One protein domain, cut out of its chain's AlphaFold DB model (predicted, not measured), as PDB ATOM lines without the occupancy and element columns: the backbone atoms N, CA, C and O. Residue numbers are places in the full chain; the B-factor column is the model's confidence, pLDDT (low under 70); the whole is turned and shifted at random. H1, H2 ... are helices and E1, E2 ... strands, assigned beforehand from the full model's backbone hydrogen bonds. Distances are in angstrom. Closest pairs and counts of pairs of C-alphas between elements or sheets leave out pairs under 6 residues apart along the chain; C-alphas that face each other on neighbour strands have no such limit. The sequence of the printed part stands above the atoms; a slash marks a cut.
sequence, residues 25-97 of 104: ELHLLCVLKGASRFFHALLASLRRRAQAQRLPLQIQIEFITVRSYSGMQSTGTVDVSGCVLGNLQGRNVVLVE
ATOM      1  N   GLU A  25     -60.369  27.845  37.246       83.12
ATOM      2  CA  GLU A  25     -59.666  27.477  36.017       83.12
ATOM      3  C   GLU A  25     -58.155  27.627  36.206       83.12
ATOM      4  O   GLU A  25     -57.658  28.701  36.557       83.12
ATOM      5  N   LEU A  26     -57.427  26.537  35.963       86.88
ATOM      6  CA  LEU A  26     -55.976  26.452  36.073       86.88
ATOM      7  C   LEU A  26     -55.370  25.987  34.750       86.88
ATOM      8  O   LEU A  26     -55.702  24.908  34.257       86.88
ATOM      9  N   HIS A  27     -54.442  26.769  34.209       89.00
ATOM     10  CA  HIS A  27     -53.648  26.410  33.039       89.00
ATOM     11  C   HIS A  27     -52.291  25.884  33.478       89.00
ATOM     12  O   HIS A  27     -51.470  26.615  34.024       89.00
ATOM     13  N   LEU A  28     -52.054  24.605  33.238       90.31
ATOM     14  CA  LEU A  28     -50.800  23.931  33.523       90.31
ATOM     15  C   LEU A  28     -49.970  23.862  32.241       90.31
ATOM     16  O   LEU A  28     -50.323  23.125  31.320       90.31
ATOM     17  N   LEU A  29     -48.860  24.597  32.203       89.94
ATOM     18  CA  LEU A  29     -47.887  24.541  31.116       89.94
ATOM     19  C   LEU A  29     -46.727  23.628  31.501       89.94
ATOM     20  O   LEU A  29     -45.967  23.929  32.415       89.94
ATOM     21  N   CYS A  30     -46.581  22.515  30.791       90.81
ATOM     22  CA  CYS A  30     -45.453  21.604  30.944       90.81
ATOM     23  C   CYS A  30     -44.354  21.958  29.947       90.81
ATOM     24  O   CYS A  30     -44.602  21.921  28.736       90.81
ATOM     25  N   VAL A  31     -43.131  22.181  30.424       88.50
ATOM     26  CA  VAL A  31     -41.980  22.289  29.528       88.50
ATOM     27  C   VAL A  31     -41.447  20.903  29.186       88.50
ATOM     28  O   VAL A  31     -41.132  20.077  30.044       88.50
ATOM     29  N   LEU A  32     -41.409  20.601  27.894       86.31
ATOM     30  CA  LEU A  32     -40.903  19.336  27.390       86.31
ATOM     31  C   LEU A  32     -39.385  19.386  27.167       86.31
ATOM     32  O   LEU A  32     -38.839  20.401  26.754       86.31
ATOM     33  N   LYS A  33     -38.673  18.263  27.324       77.81
ATOM     34  CA  LYS A  33     -39.186  16.903  27.626       77.81
ATOM     35  C   LYS A  33     -39.065  16.504  29.102       77.81
ATOM     36  O   LYS A  33     -39.810  15.623  29.546       77.81
ATOM     37  N   GLY A  34     -38.139  17.123  29.829       81.94
ATOM     38  CA  GLY A  34     -37.716  16.695  31.163       81.94
ATOM     39  C   GLY A  34     -38.815  16.779  32.219       81.94
ATOM     40  O   GLY A  34     -39.010  15.829  32.981       81.94
ATOM     41  N   ALA A  35     -39.642  17.831  32.184       85.81
ATOM     42  CA  ALA A  35     -40.673  18.052  33.200       85.81
ATOM     43  C   ALA A  35     -41.853  17.072  33.115       85.81
ATOM     44  O   ALA A  35     -42.663  17.002  34.035       85.81
ATOM     45  N   SER A  36     -41.954  16.263  32.053       88.25
ATOM     46  CA  SER A  36     -43.112  15.397  31.788       88.25
ATOM     47  C   SER A  36     -43.441  14.433  32.932       88.25
ATOM     48  O   SER A  36     -44.610  14.289  33.295       88.25
ATOM     49  N   ARG A  37     -42.447  13.778  33.546       90.62
ATOM     50  CA  ARG A  37     -42.701  12.848  34.664       90.62
ATOM     51  C   ARG A  37     -43.218  13.577  35.899       90.62
ATOM     52  O   ARG A  37     -44.188  13.129  36.510       90.62
ATOM     53  N   PHE A  38     -42.580  14.693  36.242       91.19
ATOM     54  CA  PHE A  38     -42.980  15.528  37.368       91.19
ATOM     55  C   PHE A  38     -44.382  16.110  37.151       91.19
ATOM     56  O   PHE A  38     -45.240  16.008  38.026       91.19
ATOM     57  N   PHE A  39     -44.656  16.589  35.940       93.06
ATOM     58  CA  PHE A  39     -45.943  17.127  35.526       93.06
ATOM     59  C   PHE A  39     -47.101  16.149  35.751       93.06
ATOM     60  O   PHE A  39     -48.111  16.509  36.356       93.06
ATOM     61  N   HIS A  40     -46.956  14.892  35.320       91.19
ATOM     62  CA  HIS A  40     -48.006  13.886  35.511       91.19
ATOM     63  C   HIS A  40     -48.243  13.574  36.997       91.19
ATOM     64  O   HIS A  40     -49.392  13.399  37.413       91.19
ATOM     65  N   ALA A  41     -47.181  13.537  37.809       91.81
ATOM     66  CA  ALA A  41     -47.295  13.332  39.253       91.81
ATOM     67  C   ALA A  41     -47.984  14.516  39.955       91.81
ATOM     68  O   ALA A  41     -48.863  14.311  40.803       91.81
ATOM     69  N   LEU A  42     -47.637  15.748  39.570       92.19
ATOM     70  CA  LEU A  42     -48.273  16.969  40.060       92.19
ATOM     71  C   LEU A  42     -49.760  16.999  39.689       92.19
ATOM     72  O   LEU A  42     -50.606  17.166  40.565       92.19
ATOM     73  N   LEU A  43     -50.093  16.747  38.421       91.81
ATOM     74  CA  LEU A  43     -51.472  16.707  37.932       91.81
ATOM     75  C   LEU A  43     -52.323  15.682  38.694       91.81
ATOM     76  O   LEU A  43     -53.445  15.984  39.104       91.81
ATOM     77  N   ALA A  44     -51.793  14.476  38.911       90.62
ATOM     78  CA  ALA A  44     -52.476  13.443  39.684       90.62
ATOM     79  C   ALA A  44     -52.718  13.879  41.140       90.62
ATOM     80  O   ALA A  44     -53.790  13.626  41.695       90.62
ATOM     81  N   SER A  45     -51.745  14.560  41.745       91.69
ATOM     82  CA  SER A  45     -51.835  15.045  43.126       91.69
ATOM     83  C   SER A  45     -52.846  16.187  43.263       91.69
ATOM     84  O   SER A  45     -53.674  16.158  44.174       91.69
ATOM     85  N   LEU A  46     -52.853  17.131  42.314       89.62
ATOM     86  CA  LEU A  46     -53.827  18.224  42.244       89.62
ATOM     87  C   LEU A  46     -55.250  17.694  42.075       89.62
ATOM     88  O   LEU A  46     -56.138  18.072  42.836       89.62
ATOM     89  N   ARG A  47     -55.466  16.759  41.141       88.56
ATOM     90  CA  ARG A  47     -56.781  16.127  40.937       88.56
ATOM     91  C   ARG A  47     -57.263  15.403  42.189       88.56
ATOM     92  O   ARG A  47     -58.411  15.576  42.589       88.56
ATOM     93  N   ARG A  48     -56.382  14.637  42.843       88.62
ATOM     94  CA  ARG A  48     -56.707  13.932  44.091       88.62
ATOM     95  C   ARG A  48     -57.088  14.907  45.204       88.62
ATOM     96  O   ARG A  48     -58.059  14.664  45.916       88.62
ATOM     97  N   ARG A  49     -56.347  16.008  45.349       87.50
ATOM     98  CA  ARG A  49     -56.627  17.038  46.358       87.50
ATOM     99  C   ARG A  49     -57.943  17.759  46.076       87.50
ATOM    100  O   ARG A  49     -58.762  17.867  46.984       87.50
ATOM    101  N   ALA A  50     -58.172  18.165  44.827       86.00
ATOM    102  CA  ALA A  50     -59.414  18.802  44.399       86.00
ATOM    103  C   ALA A  50     -60.627  17.896  44.648       86.00
ATOM    104  O   ALA A  50     -61.624  18.348  45.205       86.00
ATOM    105  N   GLN A  51     -60.513  16.601  44.336       83.56
ATOM    106  CA  GLN A  51     -61.558  15.618  44.618       83.56
ATOM    107  C   GLN A  51     -61.812  15.464  46.123       83.56
ATOM    108  O   GLN A  51     -62.966  15.478  46.552       83.56
ATOM    109  N   ALA A  52     -60.753  15.348  46.932       83.69
ATOM    110  CA  ALA A  52     -60.871  15.214  48.385       83.69
ATOM    111  C   ALA A  52     -61.543  16.436  49.036       83.69
ATOM    112  O   ALA A  52     -62.290  16.286  49.998       83.69
ATOM    113  N   GLN A  53     -61.303  17.631  48.493       84.62
ATOM    114  CA  GLN A  53     -61.870  18.890  48.981       84.62
ATOM    115  C   GLN A  53     -63.164  19.303  48.260       84.62
ATOM    116  O   GLN A  53     -63.726  20.343  48.590       84.62
ATOM    117  N   ARG A  54     -63.652  18.504  47.297       82.25
ATOM    118  CA  ARG A  54     -64.815  18.817  46.442       82.25
ATOM    119  C   ARG A  54     -64.712  20.190  45.761       82.25
ATOM    120  O   ARG A  54     -65.713  20.880  45.582       82.25
ATOM    121  N   LEU A  55     -63.498  20.579  45.377       81.38
ATOM    122  CA  LEU A  55     -63.249  21.835  44.680       81.38
ATOM    123  C   LEU A  55     -63.645  21.700  43.200       81.38
ATOM    124  O   LEU A  55     -63.207  20.743  42.550       81.38
ATOM    125  N   PRO A  56     -64.416  22.648  42.635       78.56
ATOM    126  CA  PRO A  56     -64.725  22.689  41.208       78.56
ATOM    127  C   PRO A  56     -63.514  23.216  40.421       78.56
ATOM    128  O   PRO A  56     -63.504  24.348  39.941       78.56
ATOM    129  N   LEU A  57     -62.463  22.396  40.339       83.25
ATOM    130  CA  LEU A  57     -61.211  22.706  39.649       83.25
ATOM    131  C   LEU A  57     -61.264  22.212  38.197       83.25
ATOM    132  O   LEU A  57     -61.372  21.008  37.949       83.25
ATOM    133  N   GLN A  58     -61.122  23.131  37.245       84.56
ATOM    134  CA  GLN A  58     -60.916  22.819  35.833       84.56
ATOM    135  C   GLN A  58     -59.452  23.033  35.475       84.56
ATOM    136  O   GLN A  58     -58.890  24.102  35.689       84.56
ATOM    137  N   ILE A  59     -58.825  21.988  34.939       87.69
ATOM    138  CA  ILE A  59     -57.409  22.005  34.584       87.69
ATOM    139  C   ILE A  59     -57.281  21.922  33.067       87.69
ATOM    140  O   ILE A  59     -57.644  20.901  32.477       87.69
ATOM    141  N   GLN A  60     -56.716  22.960  32.458       88.44
ATOM    142  CA  GLN A  60     -56.282  22.968  31.065       88.44
ATOM    143  C   GLN A  60     -54.783  22.677  31.014       88.44
ATOM    144  O   GLN A  60     -54.013  23.185  31.823       88.44
ATOM    145  N   ILE A  61     -54.382  21.787  30.110       89.06
ATOM    146  CA  ILE A  61     -53.006  21.300  30.001       89.06
ATOM    147  C   ILE A  61     -52.455  21.752  28.661       89.06
ATOM    148  O   ILE A  61     -53.041  21.447  27.623       89.06
ATOM    149  N   GLU A  62     -51.304  22.407  28.694       87.75
ATOM    150  CA  GLU A  62     -50.560  22.791  27.504       87.75
ATOM    151  C   GLU A  62     -49.109  22.328  27.620       87.75
ATOM    152  O   GLU A  62     -48.526  22.271  28.704       87.75
ATOM    153  N   PHE A  63     -48.522  21.968  26.483       86.38
ATOM    154  CA  PHE A  63     -47.133  21.535  26.402       86.38
ATOM    155  C   PHE A  63     -46.355  22.550  25.588       86.38
ATOM    156  O   PHE A  63     -46.703  22.824  24.439       86.38
ATOM    157  N   ILE A  64     -45.279  23.064  26.169       86.94
ATOM    158  CA  ILE A  64     -44.366  23.957  25.473       86.94
ATOM    159  C   ILE A  64     -43.009  23.296  25.322       86.94
ATOM    160  O   ILE A  64     -42.542  22.542  26.173       86.94
ATOM    161  N   THR A  65     -42.369  23.581  24.204       81.38
ATOM    162  CA  THR A  65     -40.962  23.281  23.987       81.38
ATOM    163  C   THR A  65     -40.229  24.598  23.934       81.38
ATOM    164  O   THR A  65     -40.515  25.436  23.077       81.38
ATOM    165  N   VAL A  66     -39.286  24.759  24.848       74.56
ATOM    166  CA  VAL A  66     -38.385  25.896  24.852       74.56
ATOM    167  C   VAL A  66     -37.121  25.474  24.115       74.56
ATOM    168  O   VAL A  66     -36.495  24.469  24.460       74.56
ATOM    169  N   ARG A  67     -36.765  26.201  23.057       64.88
ATOM    170  CA  ARG A  67     -35.483  26.027  22.369       64.88
ATOM    171  C   ARG A  67     -34.622  27.245  22.672       64.88
ATOM    172  O   ARG A  67     -34.951  28.354  22.275       64.88
ATOM    173  N   SER A  68     -33.514  27.025  23.369       53.84
ATOM    174  CA  SER A  68     -32.540  28.065  23.721       53.84
ATOM    175  C   SER A  68     -31.297  28.071  22.821       53.84
ATOM    176  O   SER A  68     -30.316  28.741  23.139       53.84
ATOM    177  N   TYR A  69     -31.308  27.335  21.701       48.25
ATOM    178  CA  TYR A  69     -30.101  27.093  20.907       48.25
ATOM    179  C   TYR A  69     -30.284  27.378  19.414       48.25
ATOM    180  O   TYR A  69     -31.057  26.704  18.733       48.25
ATOM    181  N   SER A  70     -29.446  28.273  18.884       42.31
ATOM    182  CA  SER A  70     -28.971  28.218  17.497       42.31
ATOM    183  C   SER A  70     -27.492  27.789  17.495       42.31
ATOM    184  O   SER A  70     -26.587  28.621  17.519       42.31
ATOM    185  N   GLY A  71     -27.223  26.479  17.511       54.78
ATOM    186  CA  GLY A  71     -25.853  25.938  17.498       54.78
ATOM    187  C   GLY A  71     -25.178  25.894  18.881       54.78
ATOM    188  O   GLY A  71     -25.763  25.371  19.822       54.78
ATOM    189  N   MET A  72     -23.937  26.395  18.992       42.81
ATOM    190  CA  MET A  72     -23.089  26.354  20.207       42.81
ATOM    191  C   MET A  72     -23.040  27.673  21.006       42.81
ATOM    192  O   MET A  72     -22.264  27.784  21.952       42.81
ATOM    193  N   GLN A  73     -23.840  28.683  20.650       38.34
ATOM    194  CA  GLN A  73     -23.904  29.946  21.394       38.34
ATOM    195  C   GLN A  73     -25.314  30.212  21.923       38.34
ATOM    196  O   GLN A  73     -26.297  30.027  21.208       38.34
ATOM    197  N   SER A  74     -25.396  30.660  23.181       47.16
ATOM    198  CA  SER A  74     -26.627  31.174  23.782       47.16
ATOM    199  C   SER A  74     -26.934  32.528  23.147       47.16
ATOM    200  O   SER A  74     -26.266  33.520  23.425       47.16
ATOM    201  N   THR A  75     -27.915  32.564  22.251       52.41
ATOM    202  CA  THR A  75     -28.297  33.767  21.498       52.41
ATOM    203  C   THR A  75     -29.086  34.776  22.339       52.41
ATOM    204  O   THR A  75     -29.410  35.850  21.848       52.41
ATOM    205  N   GLY A  76     -29.405  34.459  23.601       53.22
ATOM    206  CA  GLY A  76     -30.200  35.316  24.490       53.22
ATOM    207  C   GLY A  76     -31.687  35.411  24.121       53.22
ATOM    208  O   GLY A  76     -32.458  35.994  24.875       53.22
ATOM    209  N   THR A  77     -32.103  34.808  23.005       52.28
ATOM    210  CA  THR A  77     -33.490  34.772  22.531       52.28
ATOM    211  C   THR A  77     -34.074  33.390  22.793       52.28
ATOM    212  O   THR A  77     -33.557  32.384  22.306       52.28
ATOM    213  N   VAL A  78     -35.134  33.332  23.598       63.50
ATOM    214  CA  VAL A  78     -35.820  32.087  23.951       63.50
ATOM    215  C   VAL A  78     -36.979  31.879  22.984       63.50
ATOM    216  O   VAL A  78     -37.978  32.593  23.061       63.50
ATOM    217  N   ASP A  79     -36.864  30.896  22.090       63.16
ATOM    218  CA  ASP A  79     -37.979  30.513  21.224       63.16
ATOM    219  C   ASP A  79     -38.895  29.543  21.971       63.16
ATOM    220  O   ASP A  79     -38.557  28.380  22.230       63.16
ATOM    221  N   VAL A  80     -40.084  30.033  22.314       68.19
ATOM    222  CA  VAL A  80     -41.155  29.236  22.913       68.19
ATOM    223  C   VAL A  80     -42.071  28.755  21.798       68.19
ATOM    224  O   VAL A  80     -42.752  29.539  21.143       68.19
ATOM    225  N   SER A  81     -42.093  27.446  21.574       68.69
ATOM    226  CA  SER A  81     -42.991  26.799  20.614       68.69
ATOM    227  C   SER A  81     -44.006  25.927  21.349       68.69
ATOM    228  O   SER A  81     -43.646  25.237  22.301       68.69
ATOM    229  N   GLY A  82     -45.258  25.911  20.888       64.38
ATOM    230  CA  GLY A  82     -46.306  25.019  21.412       64.38
ATOM    231  C   GLY A  82     -47.433  25.702  22.193       64.38
ATOM    232  O   GLY A  82     -48.417  25.044  22.504       64.38
ATOM    233  N   CYS A  83     -47.342  27.011  22.447       67.06
ATOM    234  CA  CYS A  83     -48.409  27.797  23.072       67.06
ATOM    235  C   CYS A  83     -48.518  29.177  22.412       67.06
ATOM    236  O   CYS A  83     -47.507  29.816  22.112       67.06
ATOM    237  N   VAL A  84     -49.749  29.653  22.211       67.19
ATOM    238  CA  VAL A  84     -50.012  31.058  21.883       67.19
ATOM    239  C   VAL A  84     -50.150  31.812  23.202       67.19
ATOM    240  O   VAL A  84     -51.218  31.813  23.810       67.19
ATOM    241  N   LEU A  85     -49.074  32.478  23.631       66.25
ATOM    242  CA  LEU A  85     -49.008  33.213  24.906       66.25
ATOM    243  C   LEU A  85     -50.134  34.253  25.069       66.25
ATOM    244  O   LEU A  85     -50.546  34.551  26.186       66.25
ATOM    245  N   GLY A  86     -50.678  34.766  23.960       62.19
ATOM    246  CA  GLY A  86     -51.828  35.675  23.963       62.19
ATOM    247  C   GLY A  86     -53.093  35.088  24.604       62.19
ATOM    248  O   GLY A  86     -53.883  35.837  25.169       62.19
ATOM    249  N   ASN A  87     -53.258  33.762  24.606       67.25
ATOM    250  CA  ASN A  87     -54.411  33.099  25.224       67.25
ATOM    251  C   ASN A  87     -54.302  32.980  26.752       67.25
ATOM    252  O   ASN A  87     -55.276  32.605  27.398       67.25
ATOM    253  N   LEU A  88     -53.139  33.291  27.330       69.44
ATOM    254  CA  LEU A  88     -52.879  33.171  28.766       69.44
ATOM    255  C   LEU A  88     -53.188  34.460  29.546       69.44
ATOM    256  O   LEU A  88     -53.153  34.456  30.776       69.44
ATOM    257  N   GLN A  89     -53.495  35.567  28.861       73.25
ATOM    258  CA  GLN A  89     -53.803  36.837  29.518       73.25
ATOM    259  C   GLN A  89     -55.067  36.721  30.382       73.25
ATOM    260  O   GLN A  89     -56.123  36.304  29.913       73.25
ATOM    261  N   GLY A  90     -54.948  37.100  31.659       71.19
ATOM    262  CA  GLY A  90     -56.053  37.059  32.622       71.19
ATOM    263  C   GLY A  90     -56.402  35.664  33.155       71.19
ATOM    264  O   GLY A  90     -57.438  35.518  33.798       71.19
ATOM    265  N   ARG A  91     -55.566  34.644  32.904       79.38
ATOM    266  CA  ARG A  91     -55.779  33.269  33.385       79.38
ATOM    267  C   ARG A  91     -54.782  32.894  34.481       79.38
ATOM    268  O   ARG A  91     -53.665  33.401  34.511       79.38
ATOM    269  N   ASN A  92     -55.165  31.963  35.357       83.50
ATOM    270  CA  ASN A  92     -54.242  31.403  36.345       83.50
ATOM    271  C   ASN A  92     -53.341  30.378  35.667       83.50
ATOM    272  O   ASN A  92     -53.818  29.341  35.197       83.50
ATOM    273  N   VAL A  93     -52.046  30.669  35.622       85.44
ATOM    274  CA  VAL A  93     -51.060  29.877  34.892       85.44
ATOM    275  C   VAL A  93     -50.019  29.308  35.848       85.44
ATOM    276  O   VAL A  93     -49.436  30.038  36.644       85.44
ATOM    277  N   VAL A  94     -49.758  28.008  35.737       89.00
ATOM    278  CA  VAL A  94     -48.693  27.298  36.450       89.00
ATOM    279  C   VAL A  94     -47.744  26.698  35.423       89.00
ATOM    280  O   VAL A  94     -48.111  25.787  34.679       89.00
ATOM    281  N   LEU A  95     -46.518  27.214  35.398       87.38
ATOM    282  CA  LEU A  95     -45.426  26.685  34.590       87.38
ATOM    283  C   LEU A  95     -44.703  25.572  35.355       87.38
ATOM    284  O   LEU A  95     -44.399  25.718  36.538       87.38
ATOM    285  N   VAL A  96     -44.424  24.468  34.671       89.50
ATOM    286  CA  VAL A  96     -43.787  23.281  35.238       89.50
ATOM    287  C   VAL A  96     -42.539  22.941  34.430       89.50
ATOM    288  O   VAL A  96     -42.637  22.500  33.284       89.50
ATOM    289  N   GLU A  97     -41.384  23.122  35.063       87.31
ATOM    290  CA  GLU A  97     -40.047  22.753  34.582       87.31
ATOM    291  C   GLU A  97     -39.471  21.602  35.420       87.31
ATOM    292  O   GLU A  97     -39.927  21.368  36.545       87.31
TER     293      GLU A  97
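AT A GLANCE: This is residues 25 to 97 of the 104 residues of the protein "Hypoxanthine-guanine phosphoribosyltransferase-like protein" of Nannochloropsis gaditana (strain CCMP526) (UniProt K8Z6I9). A strongly twisted sheet of four strands has one long helix, H1, over one face and no named helix over the other, and the link after E2 makes an arm from which residues 70 to 75 stick out. The small helix H2 is off the sheet, on the stretch that leads from one edge strand, E3, to the other, E4. The printed part has 73 residues, with elements in the order E1, H1, E2, E3, H2, E4; the sheet is mixed, in the order E3, E2, E1, E4, and the class is mixed, helices and strands. The whole is loose, with a radius of gyration of the C-alphas of 14.8 A, and flat, spanning 49 by 27 by 14 A.

HOW THE PARTS SIT: E1, residues 25 to 32, and E2, residues 57 to 67, are parallel neighbours at 27 degrees, with N 28 and O 60 at 2.8 A, within hydrogen-bond range. With H1, residues 36 to 52, they form a strand-helix-strand unit, two parallel neighbour strands with a helix between them along the chain; its crossover is right-handed. H1 is on the sheet at a height over the sheet of 9.5 A, over E2 and E1, and runs along the strands, at 2 degrees to E1 on the local plane. The closest C-alphas of E1 and H1 are those of Cys 30 and Phe 39, 6.4 A apart. Every O i to N i+4 pair of H1 is within hydrogen-bond range. E3, residues 79 to 81, forms an antiparallel hairpin with E2, at 134 degrees, with N 65 and O 81 at 2.8 A. The pairing of E2 is staggered: residues 58 to 65 pair with E1, residues 65 to 67 with E3. H2, residues 85 to 88, is not on the sheet and is too short for an O i to N i+4 pair. E4, residues 92 to 96, is parallel to E1 at 23 degrees, with N 29 and O 94 at 2.8 A. The edge strands E3 and E4 are apart.

IN THESE COORDINATES: E1 begins at C-alpha 25 (-59.666, 27.477, 36.017) and is 22.2 A long. H1 is 24.3 A long and E2 31.2 A, ending at C-alpha 67 (-35.483, 26.027, 22.369). E3 is 6.3 A, H2 5.5 A and E4 13.3 A long, with C-alpha 96 at (-43.787, 23.281, 35.238).

THE WHOLE: The C-alphas farthest apart, those of Arg 54 and Met 72, are 49.9 A apart. The printed part has no cut. The link from E2 to E3, 11 residues, is long; the other links are tight. Mean pLDDT of the printed part is 77.7; residues 67 to 88 are under 70.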